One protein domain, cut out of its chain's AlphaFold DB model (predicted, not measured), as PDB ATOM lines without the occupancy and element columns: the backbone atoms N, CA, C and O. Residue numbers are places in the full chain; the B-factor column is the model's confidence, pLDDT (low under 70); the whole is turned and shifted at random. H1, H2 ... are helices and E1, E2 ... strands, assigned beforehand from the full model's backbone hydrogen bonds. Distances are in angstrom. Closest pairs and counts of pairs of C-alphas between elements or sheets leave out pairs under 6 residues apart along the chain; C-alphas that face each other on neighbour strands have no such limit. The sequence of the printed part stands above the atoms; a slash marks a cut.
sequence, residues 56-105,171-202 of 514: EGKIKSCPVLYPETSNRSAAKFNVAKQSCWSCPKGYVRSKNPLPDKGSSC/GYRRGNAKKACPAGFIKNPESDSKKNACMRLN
ATOM      1  N   GLU A  56      13.451  -0.913 -22.866       57.31
ATOM      2  CA  GLU A  56      14.185   0.366 -22.903       57.31
ATOM      3  C   GLU A  56      13.508   1.504 -22.121       57.31
ATOM      4  O   GLU A  56      14.049   2.605 -22.023       57.31
ATOM      5  N   GLY A  57      12.359   1.249 -21.487       57.72
ATOM      6  CA  GLY A  57      11.743   2.218 -20.584       57.72
ATOM      7  C   GLY A  57      12.635   2.501 -19.370       57.72
ATOM      8  O   GLY A  57      13.101   1.577 -18.705       57.72
ATOM      9  N   LYS A  58      12.856   3.781 -19.031       58.25
ATOM     10  CA  LYS A  58      13.491   4.189 -17.762       58.25
ATOM     11  C   LYS A  58      12.689   3.588 -16.599       58.25
ATOM     12  O   LYS A  58      11.634   4.109 -16.247       58.25
ATOM     13  N   ILE A  59      13.158   2.487 -16.012       57.81
ATOM     14  CA  ILE A  59      12.458   1.815 -14.908       57.81
ATOM     15  C   ILE A  59      12.415   2.756 -13.712       57.81
ATOM     16  O   ILE A  59      13.440   3.051 -13.097       57.81
ATOM     17  N   LYS A  60      11.209   3.227 -13.387       57.28
ATOM     18  CA  LYS A  60      11.001   4.193 -12.306       57.28
ATOM     19  C   LYS A  60      10.941   3.541 -10.918       57.28
ATOM     20  O   LYS A  60      11.189   4.237  -9.938       57.28
ATOM     21  N   SER A  61      10.676   2.232 -10.779       68.50
ATOM     22  CA  SER A  61      10.516   1.644  -9.437       68.50
ATOM     23  C   SER A  61      10.807   0.129  -9.334       68.50
ATOM     24  O   SER A  61      10.031  -0.731  -9.730       68.50
ATOM     25  N   CYS A  62      11.922  -0.224  -8.680       78.75
ATOM     26  CA  CYS A  62      12.191  -1.594  -8.207       78.75
ATOM     27  C   CYS A  62      11.181  -2.180  -7.192       78.75
ATOM     28  O   CYS A  62      11.093  -3.406  -7.140       78.75
ATOM     29  N   PRO A  63      10.462  -1.387  -6.364       68.62
ATOM     30  CA  PRO A  63       9.507  -1.935  -5.399       68.62
ATOM     31  C   PRO A  63       8.388  -2.787  -6.004       68.62
ATOM     32  O   PRO A  63       7.957  -3.723  -5.345       68.62
ATOM     33  N   VAL A  64       7.955  -2.492  -7.236       73.06
ATOM     34  CA  VAL A  64       6.883  -3.242  -7.918       73.06
ATOM     35  C   VAL A  64       7.373  -4.630  -8.334       73.06
ATOM     36  O   VAL A  64       6.711  -5.624  -8.085       73.06
ATOM     37  N   LEU A  65       8.584  -4.707  -8.890       71.88
ATOM     38  CA  LEU A  65       9.191  -5.963  -9.347       71.88
ATOM     39  C   LEU A  65       9.685  -6.847  -8.193       71.88
ATOM     40  O   LEU A  65       9.831  -8.056  -8.336       71.88
ATOM     41  N   TYR A  66      10.027  -6.234  -7.059       81.94
ATOM     42  CA  TYR A  66      10.600  -6.925  -5.907       81.94
ATOM     43  C   TYR A  66      10.009  -6.365  -4.603       81.94
ATOM     44  O   TYR A  66      10.682  -5.576  -3.914       81.94
ATOM     45  N   PRO A  67       8.775  -6.778  -4.257       82.31
ATOM     46  CA  PRO A  67       8.086  -6.317  -3.057       82.31
ATOM     47  C   PRO A  67       8.773  -6.789  -1.764       82.31
ATOM     48  O   PRO A  67       9.726  -7.579  -1.767       82.31
ATOM     49  N   GLU A  68       8.314  -6.248  -0.633       83.69
ATOM     50  CA  GLU A  68       8.742  -6.699   0.693       83.69
ATOM     51  C   GLU A  68       8.326  -8.159   0.926       83.69
ATOM     52  O   GLU A  68       7.257  -8.596   0.524       83.69
ATOM     53  N   THR A  69       9.198  -8.925   1.576       81.25
ATOM     54  CA  THR A  69       8.986 -10.345   1.889       81.25
ATOM     55  C   THR A  69       9.262 -10.584   3.367       81.25
ATOM     56  O   THR A  69       9.910  -9.774   4.036       81.25
ATOM     57  N   SER A  70       8.862 -11.747   3.885       79.94
ATOM     58  CA  SER A  70       9.069 -12.118   5.293       79.94
ATOM     59  C   SER A  70      10.535 -12.050   5.758       79.94
ATOM     60  O   SER A  70      10.783 -11.978   6.967       79.94
ATOM     61  N   ASN A  71      11.506 -12.052   4.831       84.94
ATOM     62  CA  ASN A  71      12.942 -12.034   5.099       84.94
ATOM     63  C   ASN A  71      13.705 -10.811   4.539       84.94
ATOM     64  O   ASN A  71      14.901 -10.679   4.826       84.94
ATOM     65  N   ARG A  72      13.073  -9.910   3.769       87.38
ATOM     66  CA  ARG A  72      13.747  -8.771   3.105       87.38
ATOM     67  C   ARG A  72      12.806  -7.593   2.886       87.38
ATOM     68  O   ARG A  72      11.656  -7.799   2.527       87.38
ATOM     69  N   SER A  73      13.330  -6.373   2.988       86.88
ATOM     70  CA  SER A  73      12.589  -5.157   2.628       86.88
ATOM     71  C   SER A  73      12.308  -5.078   1.121       86.88
ATOM     72  O   SER A  73      13.055  -5.661   0.324       86.88
ATOM     73  N   ALA A  74      11.335  -4.253   0.723       85.75
ATOM     74  CA  ALA A  74      11.138  -3.878  -0.680       85.75
ATOM     75  C   ALA A  74      12.453  -3.392  -1.319       85.75
ATOM     76  O   ALA A  74      13.270  -2.720  -0.665       85.75
ATOM     77  N   ALA A  75      12.692  -3.771  -2.578       88.25
ATOM     78  CA  ALA A  75      13.928  -3.413  -3.262       88.25
ATOM     79  C   ALA A  75      13.914  -1.944  -3.695       88.25
ATOM     80  O   ALA A  75      12.930  -1.439  -4.224       88.25
ATOM     81  N   LYS A  76      15.048  -1.259  -3.540       87.06
ATOM     82  CA  LYS A  76      15.255   0.093  -4.072       87.06
ATOM     83  C   LYS A  76      16.217   0.054  -5.247       87.06
ATOM     84  O   LYS A  76      17.234  -0.648  -5.192       87.06
ATOM     85  N   PHE A  77      15.897   0.830  -6.279       86.88
ATOM     86  CA  PHE A  77      16.769   0.994  -7.433       86.88
ATOM     87  C   PHE A  77      18.051   1.700  -7.014       86.88
ATOM     88  O   PHE A  77      18.031   2.661  -6.243       86.88
ATOM     89  N   ASN A  78      19.179   1.189  -7.487       87.38
ATOM     90  CA  ASN A  78      20.454   1.854  -7.348       87.38
ATOM     91  C   ASN A  78      20.903   2.358  -8.713       87.38
ATOM     92  O   ASN A  78      21.193   1.546  -9.588       87.38
ATOM     93  N   VAL A  79      20.981   3.679  -8.861       83.19
ATOM     94  CA  VAL A  79      21.343   4.325 -10.128       83.19
ATOM     95  C   VAL A  79      22.756   3.927 -10.556       83.19
ATOM     96  O   VAL A  79      22.934   3.461 -11.677       83.19
ATOM     97  N   ALA A  80      23.731   3.982  -9.642       84.69
ATOM     98  CA  ALA A  80      25.133   3.676  -9.937       84.69
ATOM     99  C   ALA A  80      25.358   2.230 -10.420       84.69
ATOM    100  O   ALA A  80      26.154   1.986 -11.318       84.69
ATOM    101  N   LYS A  81      24.651   1.253  -9.840       84.31
ATOM    102  CA  LYS A  81      24.773  -0.173 -10.199       84.31
ATOM    103  C   LYS A  81      23.684  -0.660 -11.163       84.31
ATOM    104  O   LYS A  81      23.632  -1.861 -11.433       84.31
ATOM    105  N   GLN A  82      22.770   0.214 -11.591       85.62
ATOM    106  CA  GLN A  82      21.616  -0.083 -12.456       85.62
ATOM    107  C   GLN A  82      20.873  -1.390 -12.102       85.62
ATOM    108  O   GLN A  82      20.481  -2.191 -12.957       85.62
ATOM    109  N   SER A  83      20.686  -1.635 -10.806       88.62
ATOM    110  CA  SER A  83      20.131  -2.884 -10.273       88.62
ATOM    111  C   SER A  83      19.251  -2.639  -9.049       88.62
ATOM    112  O   SER A  83      19.316  -1.585  -8.410       88.62
ATOM    113  N   CYS A  84      18.403  -3.617  -8.731       90.88
ATOM    114  CA  CYS A  84      17.489  -3.569  -7.594       90.88
ATOM    115  C   CYS A  84      18.111  -4.246  -6.368       90.88
ATOM    116  O   CYS A  84      18.623  -5.365  -6.465       90.88
ATOM    117  N   TRP A  85      18.054  -3.580  -5.211       93.94
ATOM    118  CA  TRP A  85      18.686  -4.057  -3.975       93.94
ATOM    119  C   TRP A  85      17.756  -3.954  -2.769       93.94
ATOM    120  O   TRP A  85      17.158  -2.900  -2.539       93.94
ATOM    121  N   SER A  86      17.714  -5.010  -1.959       94.81
ATOM    122  CA  SER A  86      16.922  -5.090  -0.723       94.81
ATOM    123  C   SER A  86      17.810  -5.197   0.512       94.81
ATOM    124  O   SER A  86      18.910  -5.751   0.453       94.81
ATOM    125  N   CYS A  87      17.314  -4.724   1.655       95.62
ATOM    126  CA  CYS A  87      17.956  -4.959   2.941       95.62
ATOM    127  C   CYS A  87      17.441  -6.254   3.588       95.62
ATOM    128  O   CYS A  87      16.268  -6.598   3.409       95.62
ATOM    129  N   PRO A  88      18.287  -6.986   4.340       93.19
ATOM    130  CA  PRO A  88      17.824  -8.121   5.137       93.19
ATOM    131  C   PRO A  88      16.761  -7.709   6.159       93.19
ATOM    132  O   PRO A  88      16.696  -6.549   6.579       93.19
ATOM    133  N   LYS A  89      15.962  -8.681   6.610       88.31
ATOM    134  CA  LYS A  89      14.932  -8.485   7.637       88.31
ATOM    135  C   LYS A  89      15.463  -7.708   8.842       88.31
ATOM    136  O   LYS A  89      16.494  -8.047   9.424       88.31
ATOM    137  N   GLY A  90      14.722  -6.678   9.243       86.69
ATOM    138  CA  GLY A  90      15.076  -5.831  10.384       86.69
ATOM    139  C   GLY A  90      16.123  -4.755  10.080       86.69
ATOM    140  O   GLY A  90      16.518  -4.029  10.995       86.69
ATOM    141  N   TYR A  91      16.547  -4.607   8.822       92.19
ATOM    142  CA  TYR A  91      17.387  -3.507   8.359       92.19
ATOM    143  C   TYR A  91      16.626  -2.614   7.375       92.19
ATOM    144  O   TYR A  91      15.767  -3.064   6.624       92.19
ATOM    145  N   VAL A  92      16.964  -1.329   7.379       91.56
ATOM    146  CA  VAL A  92      16.474  -0.306   6.452       91.56
ATOM    147  C   VAL A  92      17.649   0.270   5.669       91.56
ATOM    148  O   VAL A  92      18.786   0.230   6.137       91.56
ATOM    149  N   ARG A  93      17.400   0.818   4.477       90.44
ATOM    150  CA  ARG A  93      18.442   1.476   3.673       90.44
ATOM    151  C   ARG A  93      19.108   2.589   4.498       90.44
ATOM    152  O   ARG A  93      18.411   3.393   5.113       90.44
ATOM    153  N   SER A  94      20.437   2.614   4.550       91.69
ATOM    154  CA  SER A  94      21.181   3.723   5.152       91.69
ATOM    155  C   SER A  94      21.325   4.882   4.152       91.69
ATOM    156  O   SER A  94      20.847   4.793   3.024       91.69
ATOM    157  N   LYS A  95      22.002   5.965   4.558       90.94
ATOM    158  CA  LYS A  95      22.368   7.071   3.655       90.94
ATOM    159  C   LYS A  95      23.486   6.698   2.664       90.94
ATOM    160  O   LYS A  95      23.834   7.518   1.827       90.94
ATOM    161  N   ASN A  96      24.074   5.500   2.759       88.81
ATOM    162  CA  ASN A  96      25.155   5.106   1.861       88.81
ATOM    163  C   ASN A  96      24.603   4.864   0.437       88.81
ATOM    164  O   ASN A  96      23.696   4.034   0.275       88.81
ATOM    165  N   PRO A  97      25.135   5.557  -0.589       86.00
ATOM    166  CA  PRO A  97      24.650   5.437  -1.960       86.00
ATOM    167  C   PRO A  97      24.991   4.084  -2.599       86.00
ATOM    168  O   PRO A  97      24.265   3.633  -3.483       86.00
ATOM    169  N   LEU A  98      26.045   3.402  -2.147       90.69
ATOM    170  CA  LEU A  98      26.455   2.096  -2.660       90.69
ATOM    171  C   LEU A  98      25.691   0.987  -1.918       90.69
ATOM    172  O   LEU A  98      25.699   0.985  -0.690       90.69
ATOM    173  N   PRO A  99      25.002   0.055  -2.604       87.25
ATOM    174  CA  PRO A  99      24.113  -0.928  -1.974       87.25
ATOM    175  C   PRO A  99      24.800  -2.226  -1.514       87.25
ATOM    176  O   PRO A  99      24.213  -2.991  -0.750       87.25
ATOM    177  N   ASP A 100      26.012  -2.481  -1.992       88.31
ATOM    178  CA  ASP A 100      26.817  -3.687  -1.779       88.31
ATOM    179  C   ASP A 100      27.793  -3.571  -0.599       88.31
ATOM    180  O   ASP A 100      28.333  -4.574  -0.128       88.31
ATOM    181  N   LYS A 101      28.002  -2.361  -0.076       91.25
ATOM    182  CA  LYS A 101      28.887  -2.112   1.064       91.25
ATOM    183  C   LYS A 101      28.262  -2.596   2.375       91.25
ATOM    184  O   LYS A 101      27.054  -2.547   2.582       91.25
ATOM    185  N   GLY A 102      29.094  -3.006   3.334       90.44
ATOM    186  CA  GLY A 102      28.628  -3.460   4.653       90.44
ATOM    187  C   GLY A 102      27.790  -2.426   5.425       90.44
ATOM    188  O   GLY A 102      27.054  -2.793   6.331       90.44
ATOM    189  N   SER A 103      27.862  -1.145   5.048       91.38
ATOM    190  CA  SER A 103      27.117  -0.019   5.623       91.38
ATOM    191  C   SER A 103      25.782   0.307   4.937       91.38
ATOM    192  O   SER A 103      25.089   1.225   5.380       91.38
ATOM    193  N   SER A 104      25.404  -0.378   3.856       92.50
ATOM    194  CA  SER A 104      24.266  -0.001   2.993       92.50
ATOM    195  C   SER A 104      22.897  -0.182   3.636       92.50
ATOM    196  O   SER A 104      21.947   0.533   3.317       92.50
ATOM    197  N   CYS A 105      22.791  -1.119   4.570       94.00
ATOM    198  CA  CYS A 105      21.582  -1.385   5.326       94.00
ATOM    199  C   CYS A 105      21.869  -1.132   6.799       94.00
ATOM    200  O   CYS A 105      22.721  -1.783   7.386       94.00
ATOM    201  N   GLY A 171      23.524  -4.840   1.504       92.69
ATOM    202  CA  GLY A 171      22.303  -5.114   0.755       92.69
ATOM    203  C   GLY A 171      22.449  -6.362  -0.117       92.69
ATOM    204  O   GLY A 171      23.555  -6.799  -0.432       92.69
ATOM    205  N   TYR A 172      21.315  -6.927  -0.525       92.81
ATOM    206  CA  TYR A 172      21.249  -8.071  -1.432       92.81
ATOM    207  C   TYR A 172      20.734  -7.630  -2.794       92.81
ATOM    208  O   TYR A 172      19.652  -7.041  -2.885       92.81
ATOM    209  N   ARG A 173      21.479  -7.956  -3.852       92.69
ATOM    210  CA  ARG A 173      21.038  -7.764  -5.235       92.69
ATOM    211  C   ARG A 173      19.870  -8.706  -5.515       92.69
ATOM    212  O   ARG A 173      19.959  -9.901  -5.244       92.69
ATOM    213  N   ARG A 174      18.764  -8.161  -6.017       86.44
ATOM    214  CA  ARG A 174      17.552  -8.913  -6.386       86.44
ATOM    215  C   ARG A 174      17.473  -9.184  -7.885       86.44
ATOM    216  O   ARG A 174      16.928 -10.202  -8.279       86.44
ATOM    217  N   GLY A 175      18.062  -8.312  -8.694       82.88
ATOM    218  CA  GLY A 175      18.094  -8.463 -10.142       82.88
ATOM    219  C   GLY A 175      18.627  -7.219 -10.839       82.88
ATOM    220  O   GLY A 175      18.881  -6.185 -10.210       82.88
ATOM    221  N   ASN A 176      18.824  -7.341 -12.148       76.88
ATOM    222  CA  ASN A 176      19.164  -6.220 -13.018       76.88
ATOM    223  C   ASN A 176      17.895  -5.488 -13.408       76.88
ATOM    224  O   ASN A 176      17.000  -6.107 -13.972       76.88
ATOM    225  N   ALA A 177      17.849  -4.175 -13.176       66.25
ATOM    226  CA  ALA A 177      16.730  -3.390 -13.679       66.25
ATOM    227  C   ALA A 177      16.739  -3.410 -15.213       66.25
ATOM    228  O   ALA A 177      15.713  -3.643 -15.812       66.25
ATOM    229  N   LYS A 178      17.914  -3.339 -15.856       65.75
ATOM    230  CA  LYS A 178      18.067  -3.376 -17.326       65.75
ATOM    231  C   LYS A 178      17.370  -4.536 -18.068       65.75
ATOM    232  O   LYS A 178      17.252  -4.455 -19.281       65.75
ATOM    233  N   LYS A 179      16.973  -5.616 -17.382       64.31
ATOM    234  CA  LYS A 179      16.269  -6.771 -17.976       64.31
ATOM    235  C   LYS A 179      14.838  -6.945 -17.453       64.31
ATOM    236  O   LYS A 179      14.230  -7.976 -17.708       64.31
ATOM    237  N   ALA A 180      14.340  -6.003 -16.658       64.12
ATOM    238  CA  ALA A 180      13.015  -6.098 -16.079       64.12
ATOM    239  C   ALA A 180      11.984  -5.401 -16.966       64.12
ATOM    240  O   ALA A 180      12.276  -4.388 -17.601       64.12
ATOM    241  N   CYS A 181      10.781  -5.959 -16.993       66.31
ATOM    242  CA  CYS A 181       9.702  -5.438 -17.806       66.31
ATOM    243  C   CYS A 181       9.053  -4.198 -17.187       66.31
ATOM    244  O   CYS A 181       9.080  -4.042 -15.960       66.31
ATOM    245  N   PRO A 182       8.503  -3.285 -18.013       70.56
ATOM    246  CA  PRO A 182       7.673  -2.194 -17.520       70.56
ATOM    247  C   PRO A 182       6.544  -2.724 -16.626       70.56
ATOM    248  O   PRO A 182       6.099  -3.858 -16.789       70.56
ATOM    249  N   ALA A 183       6.066  -1.908 -15.683       63.00
ATOM    250  CA  ALA A 183       4.950  -2.302 -14.823       63.00
ATOM    251  C   ALA A 183       3.736  -2.737 -15.670       63.00
ATOM    252  O   ALA A 183       3.371  -2.049 -16.624       63.00
ATOM    253  N   GLY A 184       3.141  -3.884 -15.328       66.19
ATOM    254  CA  GLY A 184       2.049  -4.502 -16.086       66.19
ATOM    255  C   GLY A 184       2.485  -5.399 -17.252       66.19
ATOM    256  O   GLY A 184       1.622  -5.942 -17.928       66.19
ATOM    257  N   PHE A 185       3.788  -5.570 -17.495       72.31
ATOM    258  CA  PHE A 185       4.326  -6.512 -18.478       72.31
ATOM    259  C   PHE A 185       5.139  -7.601 -17.764       72.31
ATOM    260  O   PHE A 185       5.941  -7.303 -16.877       72.31
ATOM    261  N   ILE A 186       4.969  -8.857 -18.172       66.62
ATOM    262  CA  ILE A 186       5.772 -10.005 -17.732       66.62
ATOM    263  C   ILE A 186       6.903 -10.266 -18.727       66.62
ATOM    264  O   ILE A 186       6.824  -9.857 -19.886       66.62
ATOM    265  N   LYS A 187       7.976 -10.934 -18.289       67.81
ATOM    266  CA  LYS A 187       9.075 -11.304 -19.192       67.81
ATOM    267  C   LYS A 187       8.558 -12.308 -20.219       67.81
ATOM    268  O   LYS A 187       8.032 -13.341 -19.826       67.81
ATOM    269  N   ASN A 188       8.739 -12.009 -21.501       67.81
ATOM    270  CA  ASN A 188       8.468 -12.959 -22.570       67.81
ATOM    271  C   ASN A 188       9.530 -14.079 -22.504       67.81
ATOM    272  O   ASN A 188      10.719 -13.771 -22.655       67.81
ATOM    273  N   PRO A 189       9.150 -15.338 -22.222       52.00
ATOM    274  CA  PRO A 189      10.099 -16.442 -22.102       52.00
ATOM    275  C   PRO A 189      10.764 -16.816 -23.436       52.00
ATOM    276  O   PRO A 189      11.858 -17.365 -23.401       52.00
ATOM    277  N   GLU A 190      10.158 -16.468 -24.575       52.47
ATOM    278  CA  GLU A 190      10.627 -16.821 -25.926       52.47
ATOM    279  C   GLU A 190      11.594 -15.792 -26.532       52.47
ATOM    280  O   GLU A 190      12.182 -16.005 -27.590       52.47
ATOM    281  N   SER A 191      11.750 -14.630 -25.894       56.91
ATOM    282  CA  SER A 191      12.499 -13.518 -26.472       56.91
ATOM    283  C   SER A 191      13.929 -13.463 -25.928       56.91
ATOM    284  O   SER A 191      14.200 -12.892 -24.866       56.91
ATOM    285  N   ASP A 192      14.864 -14.013 -26.708       50.72
ATOM    286  CA  ASP A 192      16.312 -13.845 -26.507       50.72
ATOM    287  C   ASP A 192      16.833 -12.484 -27.011       50.72
ATOM    288  O   ASP A 192      17.951 -12.064 -26.696       50.72
ATOM    289  N   SER A 193      16.004 -11.738 -27.751       56.06
ATOM    290  CA  SER A 193      16.338 -10.421 -28.301       56.06
ATOM    291  C   SER A 193      15.768  -9.269 -27.455       56.06
ATOM    292  O   SER A 193      14.741  -9.386 -26.798       56.06
ATOM    293  N   LYS A 194      16.403  -8.085 -27.474       56.62
ATOM    294  CA  LYS A 194      15.901  -6.893 -26.744       56.62
ATOM    295  C   LYS A 194      14.533  -6.395 -27.244       56.62
ATOM    296  O   LYS A 194      13.868  -5.623 -26.548       56.62
ATOM    297  N   LYS A 195      14.122  -6.789 -28.455       53.16
ATOM    298  CA  LYS A 195      12.804  -6.481 -29.016       53.16
ATOM    299  C   LYS A 195      11.840  -7.579 -28.548       53.16
ATOM    300  O   LYS A 195      12.073  -8.751 -28.806       53.16
ATOM    301  N   ASN A 196      10.769  -7.188 -27.856       55.97
ATOM    302  CA  ASN A 196       9.695  -8.069 -27.366       55.97
ATOM    303  C   ASN A 196      10.023  -8.927 -26.131       55.97
ATOM    304  O   ASN A 196       9.300  -9.881 -25.848       55.97
ATOM    305  N   ALA A 197      11.037  -8.550 -25.345       68.38
ATOM    306  CA  ALA A 197      11.403  -9.230 -24.095       68.38
ATOM    307  C   ALA A 197      10.334  -9.145 -22.988       68.38
ATOM    308  O   ALA A 197      10.474  -9.774 -21.937       68.38
ATOM    309  N   CYS A 198       9.278  -8.363 -23.208       71.25
ATOM    310  CA  CYS A 198       8.206  -8.125 -22.260       71.25
ATOM    311  C   CYS A 198       6.854  -8.199 -22.960       71.25
ATOM    312  O   CYS A 198       6.682  -7.576 -24.006       71.25
ATOM    313  N   MET A 199       5.900  -8.915 -22.373       71.81
ATOM    314  CA  MET A 199       4.546  -9.080 -22.898       71.81
ATOM    315  C   MET A 199       3.500  -8.692 -21.852       71.81
ATOM    316  O   MET A 199       3.695  -8.904 -20.657       71.81
ATOM    317  N   ARG A 200       2.387  -8.116 -22.297       74.31
ATOM    318  CA  ARG A 200       1.205  -7.826 -21.481       74.31
ATOM    319  C   ARG A 200      -0.015  -8.402 -22.172       74.31
ATOM    320  O   ARG A 200      -0.218  -8.183 -23.366       74.31
ATOM    321  N   LEU A 201      -0.834  -9.112 -21.405       57.03
ATOM    322  CA  LEU A 201      -2.149  -9.558 -21.842       57.03
ATOM    323  C   LEU A 201      -3.141  -8.430 -21.572       57.03
ATOM    324  O   LEU A 201      -3.378  -8.077 -20.417       57.03
ATOM    325  N   ASN A 202      -3.703  -7.845 -22.626       59.06
ATOM    326  CA  ASN A 202      -4.813  -6.919 -22.455       59.06
ATOM    327  C   ASN A 202      -6.117  -7.709 -22.336       59.06
ATOM    328  O   ASN A 202      -6.438  -8.534 -23.194       59.06
TER     329      ASN A 202
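Overview. This is residues 56 to 105 and 171 to 202 of the 514 residues of an uncharacterized protein of Methylococcaceae bacterium (UniProt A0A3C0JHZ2). There is little regular structure: loops make most of the body, with a small sheet, E1 E2 E4, and the short helix H1 over one face of it. E3 and the loop of residues 94 to 105 lie towards one end, E5 towards the other. The 82 printed residues hold one named helix and five named strands, in the order H1 E1 E2 E3 E4 E5, with 23 residues in named elements, mostly strand. The sheet is antiparallel; the whole is only just compact, close to loose, with a radius of gyration of the C-alphas of 13.9 A and spans of 39 by 26 by 19 A.

Arrangement. H1, residues 62 to 65, is on the sheet of E1, 76 to 78, E2, 83 to 86, and E4, 172 to 176, at a height of 8.5 A; its closest C-alphas to E1 are Cys 62 and Phe 77, 5.3 A. H1 is too short for an O i to N i+4 pair; its one O i to N i+3 pair is within range. E1 and E2 form a hairpin, N 76 and O 85 being 2.9 A apart, within hydrogen-bond range; E2 and E4 are antiparallel, with N 174 and O 84 within that range at 2.8 A. E3, 91 to 93, and E5, 198 to 201, pair with no named strand.

Along the chain. H1 begins at C-alpha 62 (12.191, -1.594, -8.207). E2, E4 and E5 measure 10.3 A, 11.9 A and 10.5 A from first to last C-alpha. E5 ends at C-alpha 201 (-2.149, -9.558, -21.842).

Size, cuts and confidence. Residues 106 to 170 are not printed; C-alphas 105 and 171 are 5.9 A apart across the cut. E4 to E5 is a long link of 21 residues. The pLDDT is under 70 at 28 residues, among them 186 to 197.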